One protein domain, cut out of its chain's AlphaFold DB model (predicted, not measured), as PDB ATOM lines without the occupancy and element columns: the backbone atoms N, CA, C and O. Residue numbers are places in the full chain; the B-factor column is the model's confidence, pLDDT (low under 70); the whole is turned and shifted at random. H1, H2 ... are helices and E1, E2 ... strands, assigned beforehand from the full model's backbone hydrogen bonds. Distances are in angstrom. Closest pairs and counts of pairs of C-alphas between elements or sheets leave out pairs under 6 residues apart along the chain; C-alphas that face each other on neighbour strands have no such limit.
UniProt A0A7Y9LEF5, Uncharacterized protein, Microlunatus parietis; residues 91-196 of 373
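AT A GLANCE: This is residues 91 to 196 of the 373 residues of an uncharacterized protein of Microlunatus parietis (UniProt A0A7Y9LEF5). A strongly twisted sheet of four strands, E1 E2 E3 E6, has the first part of one long helix, H1, along one face, while the rest of H1 runs out past the sheet to a corner where the short H2 turns back. The hairpin of E4 and E5 sits at one end of that sheet, and a long loop, residues 118 to 141, lies off the side of the sheet away from H1. The printed part has 106 residues, with six named strands followed by two named helices, and its class is mixed, helices and strands. The larger sheet has the order E1 - E2 - E3 - E6, all antiparallel. The whole is elongated, spanning 48 by 31 by 18 A, and only just compact, close to loose, with a radius of gyration of the C-alphas of 15.5 A.

IN THESE COORDINATES: E1, residues 91 to 96, begins at C-alpha 91 (-11.060, -33.948, -18.286) and is 16.1 A long. E2 is residues 100 to 106, 19.7 A, and E3 is residues 112 to 117, 15.8 A. E4, residues 142 to 146, E5, residues 149 to 152, and E6, residues 156 to 159, are shorter. H1, residues 162 to 184, measures 33.1 A from C-alpha 162 (-11.908, -35.079, -31.018). H2, residues 188 to 195, ends at C-alpha 195 (-33.810, -28.122, -46.347).

HOW THE PARTS SIT: E1, E2 and E3 form a meander, each strand the antiparallel neighbour of the one before. In the hairpin of E1 and E2, N 94 and O 102 are 2.8 A apart; in that of E2 and E3, N 103 and O 115 are 2.9 A apart. E6 is an edge strand antiparallel to E3, with N 114 and O 157 at 2.9 A. H1 is on one face of this sheet, making two layers, at a height over the sheet of 8.8 A. It lies over E3 and runs along the strands, at 15 degrees to E3 on the local plane; the closest C-alphas of the two are those of Val 112 and Gln 162, 6.0 A apart. In the hairpin of E4 and E5, N 143 and O 151 are 2.7 A apart. The closest C-alphas of E2 and E4 are those of Ala 100 and Phe 145, 5.7 A apart. H1 and H2 only just touch, with 3 pairs of C-alphas within 8 A, and only at the corner, where the C-alphas of Leu 182 and Tyr 188 are closest at 5.8 A. Their tilt is steep, 44 degrees, opposite ways. H2 is not on the four-stranded sheet. In H1 and H2 every O i to N i+4 pair is within hydrogen-bond range.

THE WHOLE: The two C-alphas farthest apart, those of Asp 131 and Ile 190, are 47.8 A apart. The printed part has no cut. The link from E3 to E4, 24 residues, is long; the others are tight. The mean pLDDT of the printed part is 73.8, and 34 residues are under 70, among them residues 118 to 141.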
ATOM      1  N   ILE A  91      -9.628 -34.012 -18.573       57.47
ATOM      2  CA  ILE A  91     -11.060 -33.948 -18.286       57.47
ATOM      3  C   ILE A  91     -11.540 -32.518 -18.525       57.47
ATOM      4  O   ILE A  91     -10.995 -31.580 -17.939       57.47
ATOM      5  N   ALA A  92     -12.557 -32.357 -19.364       61.31
ATOM      6  CA  ALA A  92     -13.274 -31.108 -19.579       61.31
ATOM      7  C   ALA A  92     -14.773 -31.302 -19.301       61.31
ATOM      8  O   ALA A  92     -15.292 -32.412 -19.362       61.31
ATOM      9  N   PHE A  93     -15.477 -30.219 -18.967       70.44
ATOM     10  CA  PHE A  93     -16.924 -30.242 -18.738       70.44
ATOM     11  C   PHE A  93     -17.613 -29.404 -19.811       70.44
ATOM     12  O   PHE A  93     -17.396 -28.194 -19.894       70.44
ATOM     13  N   ILE A  94     -18.465 -30.040 -20.609       74.38
ATOM     14  CA  ILE A  94     -19.275 -29.390 -21.637       74.38
ATOM     15  C   ILE A  94     -20.683 -29.225 -21.076       74.38
ATOM     16  O   ILE A  94     -21.408 -30.201 -20.907       74.38
ATOM     17  N   LYS A  95     -21.098 -27.993 -20.778       78.62
ATOM     18  CA  LYS A  95     -22.458 -27.721 -20.299       78.62
ATOM     19  C   LYS A  95     -23.436 -27.647 -21.474       78.62
ATOM     20  O   LYS A  95     -23.193 -26.905 -22.421       78.62
ATOM     21  N   ILE A  96     -24.551 -28.372 -21.383       79.00
ATOM     22  CA  ILE A  96     -25.638 -28.372 -22.367       79.00
ATOM     23  C   ILE A  96     -26.932 -27.981 -21.645       79.00
ATOM     24  O   ILE A  96     -27.483 -28.747 -20.861       79.00
ATOM     25  N   GLY A  97     -27.418 -26.762 -21.882       72.12
ATOM     26  CA  GLY A  97     -28.573 -26.236 -21.149       72.12
ATOM     27  C   GLY A  97     -28.271 -25.975 -19.667       72.12
ATOM     28  O   GLY A  97     -27.123 -25.761 -19.281       72.12
ATOM     29  N   GLU A  98     -29.306 -25.924 -18.825       69.38
ATOM     30  CA  GLU A  98     -29.151 -25.549 -17.411       69.38
ATOM     31  C   GLU A  98     -28.741 -26.716 -16.502       69.38
ATOM     32  O   GLU A  98     -27.948 -26.485 -15.586       69.38
ATOM     33  N   ASN A  99     -29.217 -27.935 -16.792       68.81
ATOM     34  CA  ASN A  99     -29.151 -29.109 -15.904       68.81
ATOM     35  C   ASN A  99     -28.546 -30.368 -16.563       68.81
ATOM     36  O   ASN A  99     -28.764 -31.479 -16.083       68.81
ATOM     37  N   ALA A 100     -27.841 -30.216 -17.685       79.56
ATOM     38  CA  ALA A 100     -27.206 -31.327 -18.381       79.56
ATOM     39  C   ALA A 100     -25.821 -30.938 -18.903       79.56
ATOM     40  O   ALA A 100     -25.461 -29.762 -19.042       79.56
ATOM     41  N   GLY A 101     -25.013 -31.948 -19.187       81.19
ATOM     42  CA  GLY A 101     -23.715 -31.762 -19.802       81.19
ATOM     43  C   GLY A 101     -23.008 -33.073 -20.083       81.19
ATOM     44  O   GLY A 101     -23.528 -34.160 -19.825       81.19
ATOM     45  N   PHE A 102     -21.785 -32.939 -20.578       81.12
ATOM     46  CA  PHE A 102     -20.851 -34.035 -20.747       81.12
ATOM     47  C   PHE A 102     -19.590 -33.801 -19.934       81.12
ATOM     48  O   PHE A 102     -19.083 -32.682 -19.842       81.12
ATOM     49  N   ILE A 103     -19.064 -34.889 -19.393       74.38
ATOM     50  CA  ILE A 103     -17.658 -34.996 -19.026       74.38
ATOM     51  C   ILE A 103     -16.931 -35.499 -20.267       74.38
ATOM     52  O   ILE A 103     -17.187 -36.608 -20.729       74.38
ATOM     53  N   GLU A 104     -16.064 -34.664 -20.814       74.69
ATOM     54  CA  GLU A 104     -15.177 -34.993 -21.918       74.69
ATOM     55  C   GLU A 104     -13.858 -35.521 -21.367       74.69
ATOM     56  O   GLU A 104     -13.184 -34.838 -20.598       74.69
ATOM     57  N   THR A 105     -13.486 -36.730 -21.774       65.12
ATOM     58  CA  THR A 105     -12.246 -37.384 -21.354       65.12
ATOM     59  C   THR A 105     -11.407 -37.701 -22.579       65.12
ATOM     60  O   THR A 105     -11.836 -38.471 -23.439       65.12
ATOM     61  N   HIS A 106     -10.197 -37.149 -22.644       62.16
ATOM     62  CA  HIS A 106      -9.220 -37.513 -23.668       62.16
ATOM     63  C   HIS A 106      -8.308 -38.617 -23.166       62.16
ATOM     64  O   HIS A 106      -7.735 -38.515 -22.079       62.16
ATOM     65  N   TYR A 107      -8.126 -39.627 -24.006       61.69
ATOM     66  CA  TYR A 107      -7.214 -40.725 -23.767       61.69
ATOM     67  C   TYR A 107      -5.952 -40.569 -24.606       61.69
ATOM     68  O   TYR A 107      -5.928 -39.980 -25.686       61.69
ATOM     69  N   SER A 108      -4.874 -41.154 -24.101       56.03
ATOM     70  CA  SER A 108      -3.562 -41.104 -24.747       56.03
ATOM     71  C   SER A 108      -3.459 -41.831 -26.085       56.03
ATOM     72  O   SER A 108      -2.498 -41.621 -26.821       56.03
ATOM     73  N   ASP A 109      -4.429 -42.692 -26.391       62.72
ATOM     74  CA  ASP A 109      -4.551 -43.365 -27.683       62.72
ATOM     75  C   ASP A 109      -5.306 -42.516 -28.724       62.72
ATOM     76  O   ASP A 109      -5.491 -42.962 -29.853       62.72
ATOM     77  N   GLY A 110      -5.696 -41.286 -28.364       65.12
ATOM     78  CA  GLY A 110      -6.438 -40.358 -29.213       65.12
ATOM     79  C   GLY A 110      -7.956 -40.474 -29.080       65.12
ATOM     80  O   GLY A 110      -8.658 -39.577 -29.543       65.12
ATOM     81  N   THR A 111      -8.457 -41.515 -28.407       73.81
ATOM     82  CA  THR A 111      -9.889 -41.707 -28.154       73.81
ATOM     83  C   THR A 111     -10.413 -40.589 -27.257       73.81
ATOM     84  O   THR A 111      -9.739 -40.146 -26.322       73.81
ATOM     85  N   VAL A 112     -11.644 -40.156 -27.510       75.56
ATOM     86  CA  VAL A 112     -12.359 -39.183 -26.681       75.56
ATOM     87  C   VAL A 112     -13.664 -39.806 -26.223       75.56
ATOM     88  O   VAL A 112     -14.319 -40.511 -26.989       75.56
ATOM     89  N   THR A 113     -14.062 -39.569 -24.980       80.06
ATOM     90  CA  THR A 113     -15.371 -40.011 -24.495       80.06
ATOM     91  C   THR A 113     -16.167 -38.857 -23.940       80.06
ATOM     92  O   THR A 113     -15.615 -38.057 -23.189       80.06
ATOM     93  N   TYR A 114     -17.462 -38.821 -24.237       84.56
ATOM     94  CA  TYR A 114     -18.412 -37.949 -23.554       84.56
ATOM     95  C   TYR A 114     -19.277 -38.787 -22.628       84.56
ATOM     96  O   TYR A 114     -19.919 -39.729 -23.080       84.56
ATOM     97  N   THR A 115     -19.315 -38.440 -21.349       80.19
ATOM     98  CA  THR A 115     -20.144 -39.116 -20.344       80.19
ATOM     99  C   THR A 115     -21.229 -38.166 -19.858       80.19
ATOM    100  O   THR A 115     -20.918 -37.060 -19.416       80.19
ATOM    101  N   ALA A 116     -22.496 -38.577 -19.943       82.19
ATOM    102  CA  ALA A 116     -23.635 -37.767 -19.515       82.19
ATOM    103  C   ALA A 116     -23.549 -37.429 -18.020       82.19
ATOM    104  O   ALA A 116     -23.343 -38.311 -17.185       82.19
ATOM    105  N   THR A 117     -23.751 -36.155 -17.692       75.62
ATOM    106  CA  THR A 117     -23.723 -35.631 -16.322       75.62
ATOM    107  C   THR A 117     -24.775 -34.532 -16.127       75.62
ATOM    108  O   THR A 117     -25.374 -34.055 -17.089       75.62
ATOM    109  N   ASP A 118     -24.996 -34.103 -14.885       68.69
ATOM    110  CA  ASP A 118     -25.974 -33.071 -14.486       68.69
ATOM    111  C   ASP A 118     -25.484 -31.635 -14.728       68.69
ATOM    112  O   ASP A 118     -26.145 -30.658 -14.374       68.69
ATOM    113  N   GLY A 119     -24.300 -31.490 -15.325       58.09
ATOM    114  CA  GLY A 119     -23.659 -30.205 -15.583       58.09
ATOM    115  C   GLY A 119     -23.125 -29.507 -14.324       58.09
ATOM    116  O   GLY A 119     -22.583 -28.402 -14.440       58.09
ATOM    117  N   ALA A 120     -23.233 -30.119 -13.137       51.31
ATOM    118  CA  ALA A 120     -22.640 -29.615 -11.906       51.31
ATOM    119  C   ALA A 120     -21.187 -30.104 -11.815       51.31
ATOM    120  O   ALA A 120     -20.891 -31.207 -11.367       51.31
ATOM    121  N   GLY A 121     -20.258 -29.276 -12.294       46.16
ATOM    122  CA  GLY A 121     -18.830 -29.565 -12.198       46.16
ATOM    123  C   GLY A 121     -18.358 -29.732 -10.746       46.16
ATOM    124  O   GLY A 121     -18.878 -29.082  -9.839       46.16
ATOM    125  N   ILE A 122     -17.277 -30.510 -10.601       35.44
ATOM    126  CA  ILE A 122     -16.480 -30.805  -9.391       35.44
ATOM    127  C   ILE A 122     -16.897 -32.106  -8.675       35.44
ATOM    128  O   ILE A 122     -17.825 -32.127  -7.875       35.44
ATOM    129  N   GLY A 123     -16.126 -33.172  -8.932       39.56
ATOM    130  CA  GLY A 123     -16.134 -34.434  -8.169       39.56
ATOM    131  C   GLY A 123     -15.703 -35.660  -8.984       39.56
ATOM    132  O   GLY A 123     -15.090 -36.580  -8.463       39.56
ATOM    133  N   VAL A 124     -15.953 -35.649 -10.293       39.47
ATOM    134  CA  VAL A 124     -15.921 -36.877 -11.098       39.47
ATOM    135  C   VAL A 124     -14.613 -37.013 -11.878       39.47
ATOM    136  O   VAL A 124     -14.456 -36.465 -12.969       39.47
ATOM    137  N   THR A 125     -13.666 -37.779 -11.345       38.69
ATOM    138  CA  THR A 125     -12.589 -38.389 -12.139       38.69
ATOM    139  C   THR A 125     -13.105 -39.711 -12.708       38.69
ATOM    140  O   THR A 125     -12.828 -40.766 -12.151       38.69
ATOM    141  N   GLY A 126     -13.901 -39.672 -13.782       36.94
ATOM    142  CA  GLY A 126     -14.667 -40.849 -14.214       36.94
ATOM    143  C   GLY A 126     -14.672 -41.104 -15.718       36.94
ATOM    144  O   GLY A 126     -15.482 -40.543 -16.451       36.94
ATOM    145  N   GLY A 127     -13.812 -42.028 -16.153       38.97
ATOM    146  CA  GLY A 127     -14.160 -43.003 -17.190       38.97
ATOM    147  C   GLY A 127     -14.721 -44.266 -16.527       38.97
ATOM    148  O   GLY A 127     -14.712 -44.373 -15.302       38.97
ATOM    149  N   VAL A 128     -15.197 -45.234 -17.314       36.88
ATOM    150  CA  VAL A 128     -15.759 -46.499 -16.803       36.88
ATOM    151  C   VAL A 128     -14.844 -47.128 -15.745       36.88
ATOM    152  O   VAL A 128     -13.728 -47.546 -16.048       36.88
ATOM    153  N   GLY A 129     -15.323 -47.196 -14.501       42.00
ATOM    154  CA  GLY A 129     -14.613 -47.814 -13.379       42.00
ATOM    155  C   GLY A 129     -13.512 -46.972 -12.719       42.00
ATOM    156  O   GLY A 129     -12.774 -47.524 -11.911       42.00
ATOM    157  N   ALA A 130     -13.388 -45.675 -13.014       38.00
ATOM    158  CA  ALA A 130     -12.651 -44.721 -12.180       38.00
ATOM    159  C   ALA A 130     -13.637 -43.886 -11.357       38.00
ATOM    160  O   ALA A 130     -14.745 -43.640 -11.826       38.00
ATOM    161  N   ASP A 131     -13.254 -43.549 -10.122       41.56
ATOM    162  CA  ASP A 131     -14.073 -42.944  -9.065       41.56
ATOM    163  C   ASP A 131     -15.221 -42.074  -9.568       41.56
ATOM    164  O   ASP A 131     -15.098 -40.879  -9.847       41.56
ATOM    165  N   LEU A 132     -16.386 -42.703  -9.626       42.44
ATOM    166  CA  LEU A 132     -17.632 -41.988  -9.685       42.44
ATOM    167  C   LEU A 132     -17.982 -41.637  -8.239       42.44
ATOM    168  O   LEU A 132     -18.792 -42.306  -7.596       42.44
ATOM    169  N   GLU A 133     -17.391 -40.560  -7.721       41.28
ATOM    170  CA  GLU A 133     -18.172 -39.682  -6.851       41.28
ATOM    171  C   GLU A 133     -19.260 -39.083  -7.746       41.28
ATOM    172  O   GLU A 133     -19.148 -37.964  -8.242       41.28
ATOM    173  N   TRP A 134     -20.265 -39.911  -8.058       44.34
ATOM    174  CA  TRP A 134     -21.477 -39.516  -8.751       44.34
ATOM    175  C   TRP A 134     -21.957 -38.249  -8.043       44.34
ATOM    176  O   TRP A 134     -22.043 -38.231  -6.811       44.34
ATOM    177  N   GLY A 135     -22.179 -37.167  -8.796       36.06
ATOM    178  CA  GLY A 135     -22.754 -35.940  -8.249       36.06
ATOM    179  C   GLY A 135     -24.066 -36.229  -7.508       36.06
ATOM    180  O   GLY A 135     -24.505 -37.364  -7.373       36.06
ATOM    181  N   LYS A 136     -24.761 -35.198  -7.035       39.12
ATOM    182  CA  LYS A 136     -25.976 -35.343  -6.201       39.12
ATOM    183  C   LYS A 136     -27.096 -36.224  -6.793       39.12
ATOM    184  O   LYS A 136     -28.064 -36.504  -6.089       39.12
ATOM    185  N   LEU A 137     -27.005 -36.606  -8.064       45.66
ATOM    186  CA  LEU A 137     -27.896 -37.559  -8.700       45.66
ATOM    187  C   LEU A 137     -27.494 -39.001  -8.380       45.66
ATOM    188  O   LEU A 137     -26.386 -39.445  -8.673       45.66
ATOM    189  N   GLU A 138     -28.449 -39.747  -7.826       51.31
ATOM    190  CA  GLU A 138     -28.337 -41.196  -7.697       51.31
ATOM    191  C   GLU A 138     -28.019 -41.810  -9.067       51.31
ATOM    192  O   GLU A 138     -28.606 -41.421 -10.085       51.31
ATOM    193  N   ALA A 139     -27.104 -42.781  -9.104       51.69
ATOM    194  CA  ALA A 139     -26.859 -43.557 -10.311       51.69
ATOM    195  C   ALA A 139     -28.216 -44.046 -10.861       51.69
ATOM    196  O   ALA A 139     -29.044 -44.548 -10.095       51.69
ATOM    197  N   GLY A 140     -28.457 -43.946 -12.170       53.97
ATOM    198  CA  GLY A 140     -29.759 -44.284 -12.769       53.97
ATOM    199  C   GLY A 140     -30.704 -43.090 -12.957       53.97
ATOM    200  O   GLY A 140     -31.733 -43.227 -13.619       53.97
ATOM    201  N   ALA A 141     -30.360 -41.907 -12.433       67.94
ATOM    202  CA  ALA A 141     -31.073 -40.675 -12.746       67.94
ATOM    203  C   ALA A 141     -31.009 -40.361 -14.247       67.94
ATOM    204  O   ALA A 141     -29.991 -40.582 -14.905       67.94
ATOM    205  N   LYS A 142     -32.095 -39.813 -14.792       78.06
ATOM    206  CA  LYS A 142     -32.133 -39.337 -16.176       78.06
ATOM    207  C   LYS A 142     -31.496 -37.952 -16.280       78.06
ATOM    208  O   LYS A 142     -31.832 -37.056 -15.512       78.06
ATOM    209  N   VAL A 143     -30.619 -37.791 -17.260       77.62
ATOM    210  CA  VAL A 143     -30.092 -36.520 -17.755       77.62
ATOM    211  C   VAL A 143     -30.919 -36.139 -18.978       77.62
ATOM    212  O   VAL A 143     -30.904 -36.848 -19.985       77.62
ATOM    213  N   ASP A 144     -31.660 -35.039 -18.873       83.56
ATOM    214  CA  ASP A 144     -32.473 -34.492 -19.962       83.56
ATOM    215  C   ASP A 144     -31.695 -33.373 -20.664       83.56
ATOM    216  O   ASP A 144     -31.459 -32.307 -20.093       83.56
ATOM    217  N   PHE A 145     -31.285 -33.627 -21.905       83.75
ATOM    218  CA  PHE A 145     -30.630 -32.635 -22.760       83.75
ATOM    219  C   PHE A 145     -31.643 -31.703 -23.445       83.75
ATOM    220  O   PHE A 145     -31.249 -30.693 -24.029       83.75
ATOM    221  N   GLY A 146     -32.939 -32.006 -23.353       82.50
ATOM    222  CA  GLY A 146     -34.050 -31.266 -23.934       82.50
ATOM    223  C   GLY A 146     -34.685 -31.971 -25.136       82.50
ATOM    224  O   GLY A 146     -34.086 -32.810 -25.805       82.50
ATOM    225  N   PHE A 147     -35.933 -31.594 -25.436       84.25
ATOM    226  CA  PHE A 147     -36.671 -31.994 -26.649       84.25
ATOM    227  C   PHE A 147     -36.689 -33.504 -26.943       84.25
ATOM    228  O   PHE A 147     -36.628 -33.925 -28.101       84.25
ATOM    229  N   GLY A 148     -36.815 -34.315 -25.890       79.81
ATOM    230  CA  GLY A 148     -36.903 -35.774 -25.988       79.81
ATOM    231  C   GLY A 148     -35.555 -36.486 -26.089       79.81
ATOM    232  O   GLY A 148     -35.539 -37.695 -26.306       79.81
ATOM    233  N   VAL A 149     -34.438 -35.769 -25.931       85.56
ATOM    234  CA  VAL A 149     -33.103 -36.363 -25.834       85.56
ATOM    235  C   VAL A 149     -32.761 -36.563 -24.362       85.56
ATOM    236  O   VAL A 149     -32.380 -35.631 -23.659       85.56
ATOM    237  N   GLU A 150     -32.882 -37.804 -23.904       87.50
ATOM    238  CA  GLU A 150     -32.560 -38.216 -22.540       87.50
ATOM    239  C   GLU A 150     -31.469 -39.292 -22.559       87.50
ATOM    240  O   GLU A 150     -31.436 -40.147 -23.446       87.50
ATOM    241  N   ALA A 151     -30.606 -39.295 -21.547       84.69
ATOM    242  CA  ALA A 151     -29.696 -40.402 -21.275       84.69
ATOM    243  C   ALA A 151     -29.641 -40.677 -19.776       84.69
ATOM    244  O   ALA A 151     -29.841 -39.775 -18.967       84.69
ATOM    245  N   THR A 152     -29.336 -41.904 -19.369       81.38
ATOM    246  CA  THR A 152     -29.042 -42.156 -17.956       81.38
ATOM    247  C   THR A 152     -27.726 -41.474 -17.590       81.38
ATOM    248  O   THR A 152     -26.763 -41.549 -18.357       81.38
ATOM    249  N   TYR A 153     -27.662 -40.829 -16.426       76.25
ATOM    250  CA  TYR A 153     -26.432 -40.277 -15.868       76.25
ATOM    251  C   TYR A 153     -25.328 -41.346 -15.887       76.25
ATOM    252  O   TYR A 153     -25.547 -42.479 -15.457       76.25
ATOM    253  N   GLY A 154     -24.154 -40.998 -16.416       71.94
ATOM    254  CA  GLY A 154     -23.047 -41.932 -16.627       71.94
ATOM    255  C   GLY A 154     -23.039 -42.659 -17.968       71.94
ATOM    256  O   GLY A 154     -22.056 -43.333 -18.257       71.94
ATOM    257  N   SER A 155     -24.082 -42.541 -18.795       81.06
ATOM    258  CA  SER A 155     -24.050 -43.115 -20.147       81.06
ATOM    259  C   SER A 155     -22.947 -42.454 -20.968       81.06
ATOM    260  O   SER A 155     -22.793 -41.230 -20.924       81.06
ATOM    261  N   THR A 156     -22.194 -43.251 -21.724       81.38
ATOM    262  CA  THR A 156     -20.961 -42.799 -22.374       81.38
ATOM    263  C   THR A 156     -21.000 -43.029 -23.879       81.38
ATOM    264  O   THR A 156     -21.358 -44.105 -24.364       81.38
ATOM    265  N   TRP A 157     -20.578 -42.010 -24.622       88.88
ATOM    266  CA  TRP A 157     -20.241 -42.075 -26.037       88.88
ATOM    267  C   TRP A 157     -18.726 -42.132 -26.179       88.88
ATOM    268  O   TRP A 157     -18.005 -41.411 -25.494       88.88
ATOM    269  N   ILE A 158     -18.252 -42.981 -27.080       87.12
ATOM    270  CA  ILE A 158     -16.843 -43.236 -27.342       87.12
ATOM    271  C   ILE A 158     -16.558 -42.862 -28.793       87.12
ATOM    272  O   ILE A 158     -17.220 -43.333 -29.719       87.12
ATOM    273  N   PHE A 159     -15.555 -42.017 -28.979       88.19
ATOM    274  CA  PHE A 159     -15.179 -41.418 -30.249       88.19
ATOM    275  C   PHE A 159     -13.728 -41.728 -30.560       88.19
ATOM    276  O   PHE A 159     -12.883 -41.747 -29.668       88.19
ATOM    277  N   LYS A 160     -13.426 -41.947 -31.838       89.06
ATOM    278  CA  LYS A 160     -12.062 -42.249 -32.290       89.06
ATOM    279  C   LYS A 160     -11.115 -41.074 -32.091       89.06
ATOM    280  O   LYS A 160      -9.919 -41.284 -31.928       89.06
ATOM    281  N   ASP A 161     -11.657 -39.864 -32.162       84.38
ATOM    282  CA  ASP A 161     -10.923 -38.616 -32.064       84.38
ATOM    283  C   ASP A 161     -11.842 -37.461 -31.641       84.38
ATOM    284  O   ASP A 161     -13.069 -37.588 -31.571       84.38
ATOM    285  N   GLN A 162     -11.220 -36.310 -31.388       85.25
ATOM    286  CA  GLN A 162     -11.908 -35.079 -31.018       85.25
ATOM    287  C   GLN A 162     -12.894 -34.597 -32.083       85.25
ATOM    288  O   GLN A 162     -13.971 -34.110 -31.755       85.25
ATOM    289  N   ALA A 163     -12.551 -34.740 -33.365       90.56
ATOM    290  CA  ALA A 163     -13.392 -34.237 -34.443       90.56
ATOM    291  C   ALA A 163     -14.713 -35.015 -34.523       90.56
ATOM    292  O   ALA A 163     -15.754 -34.452 -34.848       90.56
ATOM    293  N   GLU A 164     -14.697 -36.315 -34.231       92.81
ATOM    294  CA  GLU A 164     -15.910 -37.118 -34.121       92.81
ATOM    295  C   GLU A 164     -16.755 -36.736 -32.901       92.81
ATOM    296  O   GLU A 164     -17.979 -36.635 -33.027       92.81
ATOM    297  N   ALA A 165     -16.116 -36.457 -31.765       87.56
ATOM    298  CA  ALA A 165     -16.792 -35.997 -30.556       87.56
ATOM    299  C   ALA A 165     -17.470 -34.627 -30.767       87.56
ATOM    300  O   ALA A 165     -18.645 -34.452 -30.439       87.56
ATOM    301  N   GLU A 166     -16.773 -33.680 -31.398       89.94
ATOM    302  CA  GLU A 166     -17.287 -32.347 -31.745       89.94
ATOM    303  C   GLU A 166     -18.428 -32.397 -32.764       89.94
ATOM    304  O   GLU A 166     -19.382 -31.630 -32.661       89.94
ATOM    305  N   ARG A 167     -18.384 -33.329 -33.727       92.62
ATOM    306  CA  ARG A 167     -19.515 -33.550 -34.641       92.62
ATOM    307  C   ARG A 167     -20.767 -33.989 -33.887       92.62
ATOM    308  O   ARG A 167     -21.847 -33.503 -34.201       92.62
ATOM    309  N   MET A 168     -20.631 -34.880 -32.902       92.38
ATOM    310  CA  MET A 168     -21.770 -35.337 -32.103       92.38
ATOM    311  C   MET A 168     -22.334 -34.207 -31.233       92.38
ATOM    312  O   MET A 168     -23.544 -33.978 -31.246       92.38
ATOM    313  N   SER A 169     -21.483 -33.457 -30.520       89.06
ATOM    314  CA  SER A 169     -21.961 -32.330 -29.705       89.06
ATOM    315  C   SER A 169     -22.548 -31.198 -30.546       89.06
ATOM    316  O   SER A 169     -23.550 -30.615 -30.133       89.06
ATOM    317  N   GLY A 170     -21.969 -30.906 -31.714       90.62
ATOM    318  CA  GLY A 170     -22.507 -29.943 -32.675       90.62
ATOM    319  C   GLY A 170     -23.885 -30.359 -33.182       90.62
ATOM    320  O   GLY A 170     -24.834 -29.593 -33.057       90.62
ATOM    321  N   GLN A 171     -24.030 -31.612 -33.628       93.31
ATOM    322  CA  GLN A 171     -25.320 -32.168 -34.049       93.31
ATOM    323  C   GLN A 171     -26.382 -32.056 -32.945       93.31
ATOM    324  O   GLN A 171     -27.516 -31.671 -33.221       93.31
ATOM    325  N   LEU A 172     -26.031 -32.376 -31.692       90.69
ATOM    326  CA  LEU A 172     -26.950 -32.224 -30.565       90.69
ATOM    327  C   LEU A 172     -27.377 -30.760 -30.389       90.69
ATOM    328  O   LEU A 172     -28.565 -30.493 -30.236       90.69
ATOM    329  N   GLN A 173     -26.445 -29.806 -30.418       89.50
ATOM    330  CA  GLN A 173     -26.774 -28.384 -30.270       89.50
ATOM    331  C   GLN A 173     -27.660 -27.869 -31.410       89.50
ATOM    332  O   GLN A 173     -28.626 -27.147 -31.144       89.50
ATOM    333  N   ASP A 174     -27.372 -28.273 -32.647       91.75
ATOM    334  CA  ASP A 174     -28.164 -27.916 -33.824       91.75
ATOM    335  C   ASP A 174     -29.587 -28.474 -33.705       91.75
ATOM    336  O   ASP A 174     -30.551 -27.720 -33.833       91.75
ATOM    337  N   TYR A 175     -29.730 -29.752 -33.333       92.06
ATOM    338  CA  TYR A 175     -31.029 -30.384 -33.082       92.06
ATOM    339  C   TYR A 175     -31.826 -29.655 -31.990       92.06
ATOM    340  O   TYR A 175     -32.993 -29.312 -32.187       92.06
ATOM    341  N   LEU A 176     -31.210 -29.377 -30.835       90.31
ATOM    342  CA  LEU A 176     -31.880 -28.681 -29.730       90.31
ATOM    343  C   LEU A 176     -32.302 -27.257 -30.131       90.31
ATOM    344  O   LEU A 176     -33.388 -26.803 -29.763       90.31
ATOM    345  N   THR A 177     -31.469 -26.561 -30.906       90.25
ATOM    346  CA  THR A 177     -31.769 -25.218 -31.419       90.25
ATOM    347  C   THR A 177     -32.923 -25.257 -32.417       90.25
ATOM    348  O   THR A 177     -33.865 -24.475 -32.295       90.25
ATOM    349  N   GLU A 178     -32.893 -26.193 -33.365       91.06
ATOM    350  CA  GLU A 178     -33.943 -26.407 -34.360       91.06
ATOM    351  C   GLU A 178     -35.298 -26.680 -33.692       91.06
ATOM    352  O   GLU A 178     -36.301 -26.043 -34.023       91.06
ATOM    353  N   GLN A 179     -35.316 -27.549 -32.678       90.25
ATOM    354  CA  GLN A 179     -36.523 -27.888 -31.927       90.25
ATOM    355  C   GLN A 179     -37.047 -26.725 -31.079       90.25
ATOM    356  O   GLN A 179     -38.263 -26.537 -30.962       90.25
ATOM    357  N   GLN A 180     -36.156 -25.908 -30.515       88.62
ATOM    358  CA  GLN A 180     -36.558 -24.682 -29.833       88.62
ATOM    359  C   GLN A 180     -37.199 -23.694 -30.814       88.62
ATOM    360  O   GLN A 180     -38.236 -23.116 -30.490       88.62
ATOM    361  N   ILE A 181     -36.639 -23.522 -32.018       89.44
ATOM    362  CA  ILE A 181     -37.231 -22.660 -33.052       89.44
ATOM    363  C   ILE A 181     -38.604 -23.196 -33.461       89.44
ATOM    364  O   ILE A 181     -39.562 -22.432 -33.443       89.44
ATOM    365  N   LEU A 182     -38.742 -24.498 -33.735       89.38
ATOM    366  CA  LEU A 182     -40.027 -25.118 -34.087       89.38
ATOM    367  C   LEU A 182     -41.118 -24.907 -33.031       89.38
ATOM    368  O   LEU A 182     -42.289 -24.742 -33.379       89.38
ATOM    369  N   ARG A 183     -40.756 -24.904 -31.741       87.69
ATOM    370  CA  ARG A 183     -41.714 -24.619 -30.662       87.69
ATOM    371  C   ARG A 183     -42.234 -23.182 -30.680       87.69
ATOM    372  O   ARG A 183     -43.380 -22.975 -30.282       87.69
ATOM    373  N   HIS A 184     -41.421 -22.212 -31.098       89.12
ATOM    374  CA  HIS A 184     -41.787 -20.787 -31.096       89.12
ATOM    375  C   HIS A 184     -42.295 -20.284 -32.450       89.12
ATOM    376  O   HIS A 184     -43.116 -19.369 -32.485       89.12
ATOM    377  N   ASP A 185     -41.856 -20.891 -33.550       90.19
ATOM    378  CA  ASP A 185     -42.302 -20.602 -34.909       90.19
ATOM    379  C   ASP A 185     -42.641 -21.901 -35.662       90.19
ATOM    380  O   ASP A 185     -41.784 -22.507 -36.313       90.19
ATOM    381  N   PRO A 186     -43.918 -22.324 -35.641       85.25
ATOM    382  CA  PRO A 186     -44.368 -23.507 -36.369       85.25
ATOM    383  C   PRO A 186     -44.156 -23.426 -37.888       85.25
ATOM    384  O   PRO A 186     -44.117 -24.465 -38.549       85.25
ATOM    385  N   ASN A 187     -43.999 -22.226 -38.470       89.06
ATOM    386  CA  ASN A 187     -43.743 -22.082 -39.909       89.06
ATOM    387  C   ASN A 187     -42.342 -22.563 -40.293       89.06
ATOM    388  O   ASN A 187     -42.106 -22.902 -41.455       89.06
ATOM    389  N   TYR A 188     -41.429 -22.658 -39.325       88.88
ATOM    390  CA  TYR A 188     -40.100 -23.214 -39.532       88.88
ATOM    391  C   TYR A 188     -40.144 -24.689 -39.977       88.88
ATOM    392  O   TYR A 188     -39.271 -25.133 -40.717       88.88
ATOM    393  N   ALA A 189     -41.227 -25.422 -39.681       86.00
ATOM    394  CA  ALA A 189     -41.444 -26.775 -40.202       86.00
ATOM    395  C   ALA A 189     -41.493 -26.829 -41.742       86.00
ATOM    396  O   ALA A 189     -41.078 -27.820 -42.341       86.00
ATOM    397  N   ILE A 190     -41.957 -25.758 -42.399       87.44
ATOM    398  CA  ILE A 190     -41.961 -25.655 -43.867       87.44
ATOM    399  C   ILE A 190     -40.528 -25.513 -44.390       87.44
ATOM    400  O   ILE A 190     -40.184 -26.117 -45.404       87.44
ATOM    401  N   TRP A 191     -39.684 -24.749 -43.691       88.75
ATOM    402  CA  TRP A 191     -38.270 -24.607 -44.038       88.75
ATOM    403  C   TRP A 191     -37.534 -25.949 -43.912       88.75
ATOM    404  O   TRP A 191     -36.846 -26.355 -44.849       88.75
ATOM    405  N   LEU A 192     -37.773 -26.698 -42.830       89.31
ATOM    406  CA  LEU A 192     -37.189 -28.031 -42.626       89.31
ATOM    407  C   LEU A 192     -37.667 -29.060 -43.652       89.31
ATOM    408  O   LEU A 192     -36.879 -29.885 -44.105       89.31
ATOM    409  N   ALA A 193     -38.926 -28.989 -44.087       85.00
ATOM    410  CA  ALA A 193     -39.426 -29.858 -45.152       85.00
ATOM    411  C   ALA A 193     -38.686 -29.651 -46.491       85.00
ATOM    412  O   ALA A 193     -38.665 -30.557 -47.323       85.00
ATOM    413  N   ILE A 194     -38.082 -28.474 -46.704       89.12
ATOM    414  CA  ILE A 194     -37.327 -28.128 -47.917       89.12
ATOM    415  C   ILE A 194     -35.828 -28.411 -47.748       89.12
ATOM    416  O   ILE A 194     -35.195 -28.908 -48.678       89.12
ATOM    417  N   HIS A 195     -35.258 -28.081 -46.587       87.94
ATOM    418  CA  HIS A 195     -33.810 -28.122 -46.347       87.94
ATOM    419  C   HIS A 195     -33.321 -29.375 -45.609       87.94
ATOM    420  O   HIS A 195     -32.118 -29.628 -45.590       87.94
ATOM    421  N   GLY A 196     -34.238 -30.184 -45.078       88.19
ATOM    422  CA  GLY A 196     -33.940 -31.305 -44.194       88.19
ATOM    423  C   GLY A 196     -33.945 -30.876 -42.727       88.19
ATOM    424  O   GLY A 196     -33.528 -29.769 -42.397       88.19
TER     425      GLY A 196